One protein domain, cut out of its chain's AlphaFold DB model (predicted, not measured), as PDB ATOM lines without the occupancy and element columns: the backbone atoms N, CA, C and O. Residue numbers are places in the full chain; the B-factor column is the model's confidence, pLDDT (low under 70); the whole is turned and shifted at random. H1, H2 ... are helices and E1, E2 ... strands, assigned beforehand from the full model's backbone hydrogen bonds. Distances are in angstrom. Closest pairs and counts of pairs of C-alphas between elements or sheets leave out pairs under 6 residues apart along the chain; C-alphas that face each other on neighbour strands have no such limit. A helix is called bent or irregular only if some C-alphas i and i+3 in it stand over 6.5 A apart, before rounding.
ATOM      1  N   ASN A   2     125.298 110.443 116.007       78.69
ATOM      2  CA  ASN A   2     124.603 111.725 116.005       78.69
ATOM      3  C   ASN A   2     124.574 112.313 117.414       78.69
ATOM      4  O   ASN A   2     124.479 111.575 118.399       78.69
ATOM      5  N   ARG A   3     124.715 113.638 117.500       82.19
ATOM      6  CA  ARG A   3     124.811 114.376 118.760       82.19
ATOM      7  C   ARG A   3     123.841 115.548 118.745       82.19
ATOM      8  O   ARG A   3     123.911 116.371 117.839       82.19
ATOM      9  N   TYR A   4     122.980 115.619 119.755       81.81
ATOM     10  CA  TYR A   4     122.016 116.704 119.938       81.81
ATOM     11  C   TYR A   4     122.259 117.362 121.279       81.81
ATOM     12  O   TYR A   4     122.391 116.672 122.287       81.81
ATOM     13  N   TRP A   5     122.316 118.685 121.293       85.69
ATOM     14  CA  TRP A   5     122.385 119.442 122.530       85.69
ATOM     15  C   TRP A   5     121.053 120.145 122.766       85.69
ATOM     16  O   TRP A   5     120.492 120.732 121.844       85.69
ATOM     17  N   ILE A   6     120.543 120.036 123.991       81.44
ATOM     18  CA  ILE A   6     119.286 120.649 124.413       81.44
ATOM     19  C   ILE A   6     119.579 121.549 125.619       81.44
ATOM     20  O   ILE A   6     120.179 121.054 126.584       81.44
ATOM     21  N   PRO A   7     119.139 122.822 125.610       84.81
ATOM     22  CA  PRO A   7     119.250 123.704 126.768       84.81
ATOM     23  C   PRO A   7     118.509 123.137 127.977       84.81
ATOM     24  O   PRO A   7     117.523 122.406 127.836       84.81
ATOM     25  N   ARG A   8     118.911 123.520 129.189       77.62
ATOM     26  CA  ARG A   8     118.171 123.201 130.418       77.62
ATOM     27  C   ARG A   8     116.884 124.039 130.518       77.62
ATOM     28  O   ARG A   8     116.764 124.924 131.353       77.62
ATOM     29  N   LEU A   9     115.909 123.727 129.667       65.31
ATOM     30  CA  LEU A   9     114.630 124.430 129.487       65.31
ATOM     31  C   LEU A   9     113.555 124.033 130.524       65.31
ATOM     32  O   LEU A   9     112.385 123.901 130.196       65.31
ATOM     33  N   ASP A  10     113.947 123.770 131.774       65.88
ATOM     34  CA  ASP A  10     113.086 123.145 132.806       65.88
ATOM     35  C   ASP A  10     112.555 121.743 132.427       65.88
ATOM     36  O   ASP A  10     111.704 121.151 133.089       65.88
ATOM     37  N   ILE A  11     113.107 121.146 131.367       67.25
ATOM     38  CA  ILE A  11     112.791 119.777 130.975       67.25
ATOM     39  C   ILE A  11     113.463 118.838 131.976       67.25
ATOM     40  O   ILE A  11     114.691 118.721 132.037       67.25
ATOM     41  N   HIS A  12     112.646 118.147 132.770       70.00
ATOM     42  CA  HIS A  12     113.145 117.190 133.745       70.00
ATOM     43  C   HIS A  12     113.907 116.066 133.032       70.00
ATOM     44  O   HIS A  12     113.391 115.443 132.101       70.00
ATOM     45  N   LYS A  13     115.118 115.744 133.509       69.81
ATOM     46  CA  LYS A  13     115.967 114.678 132.944       69.81
ATOM     47  C   LYS A  13     115.201 113.364 132.752       69.81
ATOM     48  O   LYS A  13     115.435 112.665 131.772       69.81
ATOM     49  N   SER A  14     114.273 113.042 133.657       70.38
ATOM     50  CA  SER A  14     113.441 111.835 133.550       70.38
ATOM     51  C   SER A  14     112.574 111.808 132.294       70.38
ATOM     52  O   SER A  14     112.447 110.746 131.702       70.38
ATOM     53  N   ILE A  15     112.027 112.949 131.859       72.38
ATOM     54  CA  ILE A  15     111.246 113.029 130.618       72.38
ATOM     55  C   ILE A  15     112.149 112.721 129.430       72.38
ATOM     56  O   ILE A  15     111.805 111.879 128.606       72.38
ATOM     57  N   ILE A  16     113.338 113.332 129.386       75.12
ATOM     58  CA  ILE A  16     114.302 113.091 128.309       75.12
ATOM     59  C   ILE A  16     114.673 111.611 128.280       75.12
ATOM     60  O   ILE A  16     114.533 110.986 127.244       75.12
ATOM     61  N   VAL A  17     115.074 111.022 129.409       73.69
ATOM     62  CA  VAL A  17     115.502 109.614 129.491       73.69
ATOM     63  C   VAL A  17     114.367 108.628 129.200       73.69
ATOM     64  O   VAL A  17     114.630 107.554 128.677       73.69
ATOM     65  N   GLN A  18     113.117 108.969 129.517       78.06
ATOM     66  CA  GLN A  18     111.966 108.105 129.249       78.06
ATOM     67  C   GLN A  18     111.531 108.156 127.781       78.06
ATOM     68  O   GLN A  18     111.122 107.140 127.226       78.06
ATOM     69  N   GLN A  19     111.627 109.326 127.152       76.94
ATOM     70  CA  GLN A  19     111.246 109.531 125.756       76.94
ATOM     71  C   GLN A  19     112.392 109.188 124.789       76.94
ATOM     72  O   GLN A  19     112.138 108.752 123.669       76.94
ATOM     73  N   LEU A  20     113.657 109.307 125.214       77.19
ATOM     74  CA  LEU A  20     114.838 109.041 124.381       77.19
ATOM     75  C   LEU A  20     114.781 107.681 123.674       77.19
ATOM     76  O   LEU A  20     114.962 107.662 122.462       77.19
ATOM     77  N   PRO A  21     114.506 106.556 124.364       74.19
ATOM     78  CA  PRO A  21     114.517 105.241 123.739       74.19
ATOM     79  C   PRO A  21     113.391 105.068 122.723       74.19
ATOM     80  O   PRO A  21     113.552 104.318 121.765       74.19
ATOM     81  N   TYR A  22     112.273 105.770 122.924       73.56
ATOM     82  CA  TYR A  22     111.129 105.749 122.018       73.56
ATOM     83  C   TYR A  22     111.457 106.429 120.684       73.56
ATOM     84  O   TYR A  22     111.126 105.898 119.630       73.56
ATOM     85  N   PHE A  23     112.154 107.569 120.719       72.25
ATOM     86  CA  PHE A  23     112.497 108.330 119.512       72.25
ATOM     87  C   PHE A  23     113.830 107.922 118.871       72.25
ATOM     88  O   PHE A  23     113.974 107.978 117.656       72.25
ATOM     89  N   LEU A  24     114.823 107.541 119.677       74.44
ATOM     90  CA  LEU A  24     116.213 107.344 119.244       74.44
ATOM     91  C   LEU A  24     116.723 105.910 119.392       74.44
ATOM     92  O   LEU A  24     117.863 105.632 119.012       74.44
ATOM     93  N   GLY A  25     115.901 105.018 119.942       74.81
ATOM     94  CA  GLY A  25     116.266 103.640 120.233       74.81
ATOM     95  C   GLY A  25     116.973 103.462 121.586       74.81
ATOM     96  O   GLY A  25     117.465 104.420 122.188       74.81
ATOM     97  N   PRO A  26     117.049 102.217 122.081       79.06
ATOM     98  CA  PRO A  26     117.565 101.893 123.416       79.06
ATOM     99  C   PRO A  26     119.059 102.196 123.605       79.06
ATOM    100  O   PRO A  26     119.529 102.276 124.734       79.06
ATOM    101  N   GLU A  27     119.806 102.374 122.515       80.94
ATOM    102  CA  GLU A  27     121.232 102.719 122.534       80.94
ATOM    103  C   GLU A  27     121.487 104.231 122.654       80.94
ATOM    104  O   GLU A  27     122.636 104.676 122.715       80.94
ATOM    105  N   ALA A  28     120.429 105.046 122.668       81.81
ATOM    106  CA  ALA A  28     120.549 106.476 122.869       81.81
ATOM    107  C   ALA A  28     120.940 106.791 124.319       81.81
ATOM    108  O   ALA A  28     120.396 106.244 125.277       81.81
ATOM    109  N   THR A  29     121.878 107.719 124.488       85.12
ATOM    110  CA  THR A  29     122.411 108.106 125.799       85.12
ATOM    111  C   THR A  29     122.266 109.601 126.033       85.12
ATOM    112  O   THR A  29     122.364 110.400 125.104       85.12
ATOM    113  N   VAL A  30     122.048 109.981 127.293       84.50
ATOM    114  CA  VAL A  30     121.933 111.371 127.755       84.50
ATOM    115  C   VAL A  30     122.957 111.644 128.840       84.50
ATOM    116  O   VAL A  30     123.045 110.911 129.827       84.50
ATOM    117  N   ARG A  31     123.685 112.751 128.698       86.62
ATOM    118  CA  ARG A  31     124.605 113.264 129.719       86.62
ATOM    119  C   ARG A  31     124.414 114.758 129.920       86.62
ATOM    120  O   ARG A  31     124.035 115.460 128.990       86.62
ATOM    121  N   ALA A  32     124.709 115.246 131.122       86.94
ATOM    122  CA  ALA A  32     124.820 116.682 131.351       86.94
ATOM    123  C   ALA A  32     125.993 117.238 130.528       86.94
ATOM    124  O   ALA A  32     127.054 116.604 130.440       86.94
ATOM    125  N   TYR A  33     125.775 118.380 129.887       88.00
ATOM    126  CA  TYR A  33     126.774 119.045 129.064       88.00
ATOM    127  C   TYR A  33     126.506 120.545 129.017       88.00
ATOM    128  O   TYR A  33     125.410 120.972 128.654       88.00
ATOM    129  N   THR A  34     127.530 121.322 129.346       90.06
ATOM    130  CA  THR A  34     127.501 122.778 129.248       90.06
ATOM    131  C   THR A  34     128.049 123.165 127.878       90.06
ATOM    132  O   THR A  34     129.221 122.914 127.589       90.06
ATOM    133  N   ASN A  35     127.200 123.725 127.018       86.50
ATOM    134  CA  ASN A  35     127.598 124.197 125.694       86.50
ATOM    135  C   ASN A  35     127.728 125.718 125.729       86.50
ATOM    136  O   ASN A  35     126.769 126.398 126.067       86.50
ATOM    137  N   GLU A  36     128.912 126.243 125.417       88.44
ATOM    138  CA  GLU A  36     129.167 127.695 125.323       88.44
ATOM    139  C   GLU A  36     128.752 128.514 126.566       88.44
ATOM    140  O   GLU A  36     128.433 129.694 126.476       88.44
ATOM    141  N   GLY A  37     128.792 127.894 127.751       87.88
ATOM    142  CA  GLY A  37     128.395 128.524 129.017       87.88
ATOM    143  C   GLY A  37     126.930 128.313 129.409       87.88
ATOM    144  O   GLY A  37     126.540 128.737 130.491       87.88
ATOM    145  N   GLU A  38     126.140 127.617 128.588       88.62
ATOM    146  CA  GLU A  38     124.755 127.256 128.886       88.62
ATOM    147  C   GLU A  38     124.646 125.788 129.317       88.62
ATOM    148  O   GLU A  38     125.072 124.866 128.613       88.62
ATOM    149  N   ASP A  39     124.083 125.558 130.505       87.94
ATOM    150  CA  ASP A  39     123.840 124.211 131.011       87.94
ATOM    151  C   ASP A  39     122.741 123.515 130.212       87.94
ATOM    152  O   ASP A  39     121.668 124.066 129.966       87.94
ATOM    153  N   GLY A  40     122.980 122.254 129.875       88.50
ATOM    154  CA  GLY A  40     122.031 121.456 129.124       88.50
ATOM    155  C   GLY A  40     122.343 119.969 129.161       88.50
ATOM    156  O   GLY A  40     123.063 119.458 130.028       88.50
ATOM    157  N   PHE A  41     121.779 119.264 128.189       86.31
ATOM    158  CA  PHE A  41     121.969 117.834 128.008       86.31
ATOM    159  C   PHE A  41     122.483 117.548 126.605       86.31
ATOM    160  O   PHE A  41     121.937 118.033 125.617       86.31
ATOM    161  N   LEU A  42     123.525 116.724 126.525       87.00
ATOM    162  CA  LEU A  42     124.018 116.171 125.276       87.00
ATOM    163  C   LEU A  42     123.469 114.757 125.116       87.00
ATOM    164  O   LEU A  42     123.747 113.862 125.919       87.00
ATOM    165  N   ILE A  43     122.703 114.575 124.055       85.69
ATOM    166  CA  ILE A  43     122.184 113.301 123.590       85.69
ATOM    167  C   ILE A  43     123.158 112.747 122.562       85.69
ATOM    168  O   ILE A  43     123.547 113.451 121.633       85.69
ATOM    169  N   THR A  44     123.532 111.480 122.706       85.62
ATOM    170  CA  THR A  44     124.338 110.763 121.715       85.62
ATOM    171  C   THR A  44     123.619 109.487 121.306       85.62
ATOM    172  O   THR A  44     123.255 108.688 122.167       85.62
ATOM    173  N   THR A  45     123.428 109.285 120.002       82.19
ATOM    174  CA  THR A  45     122.802 108.072 119.455       82.19
ATOM    175  C   THR A  45     123.634 107.485 118.307       82.19
ATOM    176  O   THR A  45     124.177 108.237 117.480       82.19
ATOM    177  N   PRO A  46     123.781 106.149 118.235       75.75
ATOM    178  CA  PRO A  46     124.330 105.480 117.059       75.75
ATOM    179  C   PRO A  46     123.343 105.446 115.875       75.75
ATOM    180  O   PRO A  46     123.782 105.197 114.755       75.75
ATOM    181  N   GLY A  47     122.054 105.723 116.109       64.12
ATOM    182  CA  GLY A  47     120.967 105.618 115.131       64.12
ATOM    183  C   GLY A  47     120.808 106.813 114.179       64.12
ATOM    184  O   GLY A  47     121.576 107.780 114.265       64.12
ATOM    185  N   PRO A  48     119.824 106.752 113.254       59.66
ATOM    186  CA  PRO A  48     119.539 107.821 112.299       59.66
ATOM    187  C   PRO A  48     119.220 109.134 113.018       59.66
ATOM    188  O   PRO A  48     118.871 109.158 114.198       59.66
ATOM    189  N   CYS A  49     119.413 110.244 112.312       58.56
ATOM    190  CA  CYS A  49     119.175 111.560 112.877       58.56
ATOM    191  C   CYS A  49     117.718 111.684 113.363       58.56
ATOM    192  O   CYS A  49     116.818 111.153 112.716       58.56
ATOM    193  N   LEU A  50     117.479 112.456 114.432       59.16
ATOM    194  CA  LEU A  50     116.212 113.168 114.638       59.16
ATOM    195  C   LEU A  50     116.044 114.135 113.461       59.16
ATOM    196  O   LEU A  50     116.308 115.329 113.564       59.16
ATOM    197  N   THR A  51     115.746 113.603 112.284       50.34
ATOM    198  CA  THR A  51     115.192 114.391 111.200       50.34
ATOM    199  C   THR A  51     113.810 114.811 111.671       50.34
ATOM    200  O   THR A  51     113.068 113.992 112.201       50.34
ATOM    201  N   ASP A  52     113.480 116.077 111.458       49.50
ATOM    202  CA  ASP A  52     112.206 116.752 111.753       49.50
ATOM    203  C   ASP A  52     110.937 115.990 111.273       49.50
ATOM    204  O   ASP A  52     109.809 116.329 111.609       49.50
ATOM    205  N   VAL A  53     111.113 114.891 110.533       46.66
ATOM    206  CA  VAL A  53     110.099 113.922 110.105       46.66
ATOM    207  C   VAL A  53     109.911 112.828 111.165       46.66
ATOM    208  O   VAL A  53     110.312 111.678 111.014       46.66
ATOM    209  N   SER A  54     109.278 113.171 112.280       48.75
ATOM    210  CA  SER A  54     108.586 112.186 113.131       48.75
ATOM    211  C   SER A  54     107.225 112.726 113.562       48.75
ATOM    212  O   SER A  54     106.833 112.631 114.719       48.75
ATOM    213  N   LEU A  55     106.511 113.325 112.608       51.28
ATOM    214  CA  LEU A  55     105.076 113.613 112.685       51.28
ATOM    215  C   LEU A  55     104.337 113.316 111.372       51.28
ATOM    216  O   LEU A  55     103.141 113.580 111.288       51.28
ATOM    217  N   ASP A  56     105.000 112.737 110.372       50.66
ATOM    218  CA  ASP A  56     104.348 112.350 109.126       50.66
ATOM    219  C   ASP A  56     104.561 110.858 108.884       50.66
ATOM    220  O   ASP A  56     105.675 110.346 108.975       50.66
ATOM    221  N   VAL A  57     103.447 110.181 108.626       49.47
ATOM    222  CA  VAL A  57     103.318 108.790 108.193       49.47
ATOM    223  C   VAL A  57     103.810 107.701 109.156       49.47
ATOM    224  O   VAL A  57     104.685 106.890 108.854       49.47
ATOM    225  N   ALA A  58     103.049 107.500 110.240       46.69
ATOM    226  CA  ALA A  58     102.620 106.122 110.496       46.69
ATOM    227  C   ALA A  58     102.124 105.559 109.150       46.69
ATOM    228  O   ALA A  58     101.325 106.246 108.502       46.69
ATOM    229  N   PRO A  59     102.595 104.390 108.682       48.31
ATOM    230  CA  PRO A  59     102.071 103.800 107.468       48.31
ATOM    231  C   PRO A  59     100.624 103.419 107.767       48.31
ATOM    232  O   PRO A  59     100.320 102.297 108.168       48.31
ATOM    233  N   PHE A  60      99.704 104.360 107.553       47.34
ATOM    234  CA  PHE A  60      98.424 104.008 106.994       47.34
ATOM    235  C   PHE A  60      98.788 103.317 105.695       47.34
ATOM    236  O   PHE A  60      99.062 103.934 104.668       47.34
ATOM    237  N   HIS A  61      98.901 102.003 105.811       52.81
ATOM    238  CA  HIS A  61      98.740 101.065 104.740       52.81
ATOM    239  C   HIS A  61      97.348 101.382 104.185       52.81
ATOM    240  O   HIS A  61      96.352 100.780 104.577       52.81
ATOM    241  N   TYR A  62      97.259 102.413 103.340       53.44
ATOM    242  CA  TYR A  62      96.193 102.523 102.375       53.44
ATOM    243  C   TYR A  62      96.425 101.314 101.483       53.44
ATOM    244  O   TYR A  62      97.168 101.349 100.508       53.44
ATOM    245  N   SER A  63      95.862 100.184 101.903       50.69
ATOM    246  CA  SER A  63      95.489  99.131 100.993       50.69
ATOM    247  C   SER A  63      94.510  99.789 100.035       50.69
ATOM    248  O   SER A  63      93.306  99.813 100.286       50.69
ATOM    249  N   GLU A  64      95.041 100.392  98.976       52.00
ATOM    250  CA  GLU A  64      94.302 100.592  97.748       52.00
ATOM    251  C   GLU A  64      93.936  99.185  97.279       52.00
ATOM    252  O   GLU A  64      94.664  98.526  96.544       52.00
ATOM    253  N   THR A  65      92.839  98.658  97.814       56.41
ATOM    254  CA  THR A  65      92.088  97.610  97.151       56.41
ATOM    255  C   THR A  65      91.576  98.249  95.867       56.41
ATOM    256  O   THR A  65      90.746  99.160  95.967       56.41
ATOM    257  N   PRO A  66      92.018  97.833  94.669       53.50
ATOM    258  CA  PRO A  66      91.240  98.138  93.484       53.50
ATOM    259  C   PRO A  66      89.922  97.364  93.630       53.50
ATOM    260  O   PRO A  66      89.874  96.145  93.478       53.50
ATOM    261  N   SER A  67      88.874  98.065  94.058       41.22
ATOM    262  CA  SER A  67      87.498  97.570  94.014       41.22
ATOM    263  C   SER A  67      86.959  97.673  92.576       41.22
ATOM    264  O   SER A  67      87.495  98.455  91.792       41.22
ATOM    265  N   PRO A  68      85.936  96.865  92.249       59.03
ATOM    266  CA  PRO A  68      85.919  95.890  91.148       59.03
ATOM    267  C   PRO A  68      85.750  96.446  89.732       59.03
ATOM    268  O   PRO A  68      85.173  97.544  89.575       59.03
TER     269      PRO A  68
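Overview. This is residues 2 to 68 of the 68 residues of an uncharacterized protein of Verticillium longisporum (UniProt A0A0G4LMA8). What shape is it? A small head, the antiparallel sheet E1 E3 E2 with H1 over one face, ends in a tail whose residues 55 to 68 stick out. What size? Of 67 printed residues under half are in E1, H1, E2 and E3, in chain order, mixed in class. The whole is extended, radius of gyration of the C-alphas 17.1 A, spanning 65 by 24 by 21 A.

Along the chain. Which strands? E1 is residues 2 to 7, from C-alpha 2 at (124.603, 111.725, 116.005); E2 is 29 to 35; E3 is 38 to 45, to C-alpha 45 at (122.802, 108.072, 119.455). Which helix? H1 is residues 13 to 24, only just irregular: C-alphas 18 and 21 are 6.7 A apart.

Arrangement. Which strands pair? E3 is antiparallel to E1, N 4 and O 43, and to E2 in a hairpin, N 33 and O 40, both within hydrogen-bond range at 2.9 A. And H1? It is over E3 and E2, height over the sheet 9.7 A.

Size, cuts and confidence. Any cut? The printed part has no cut. Low confidence? Residues 9 to 11, 13 and 47 to 68 have pLDDT under 70.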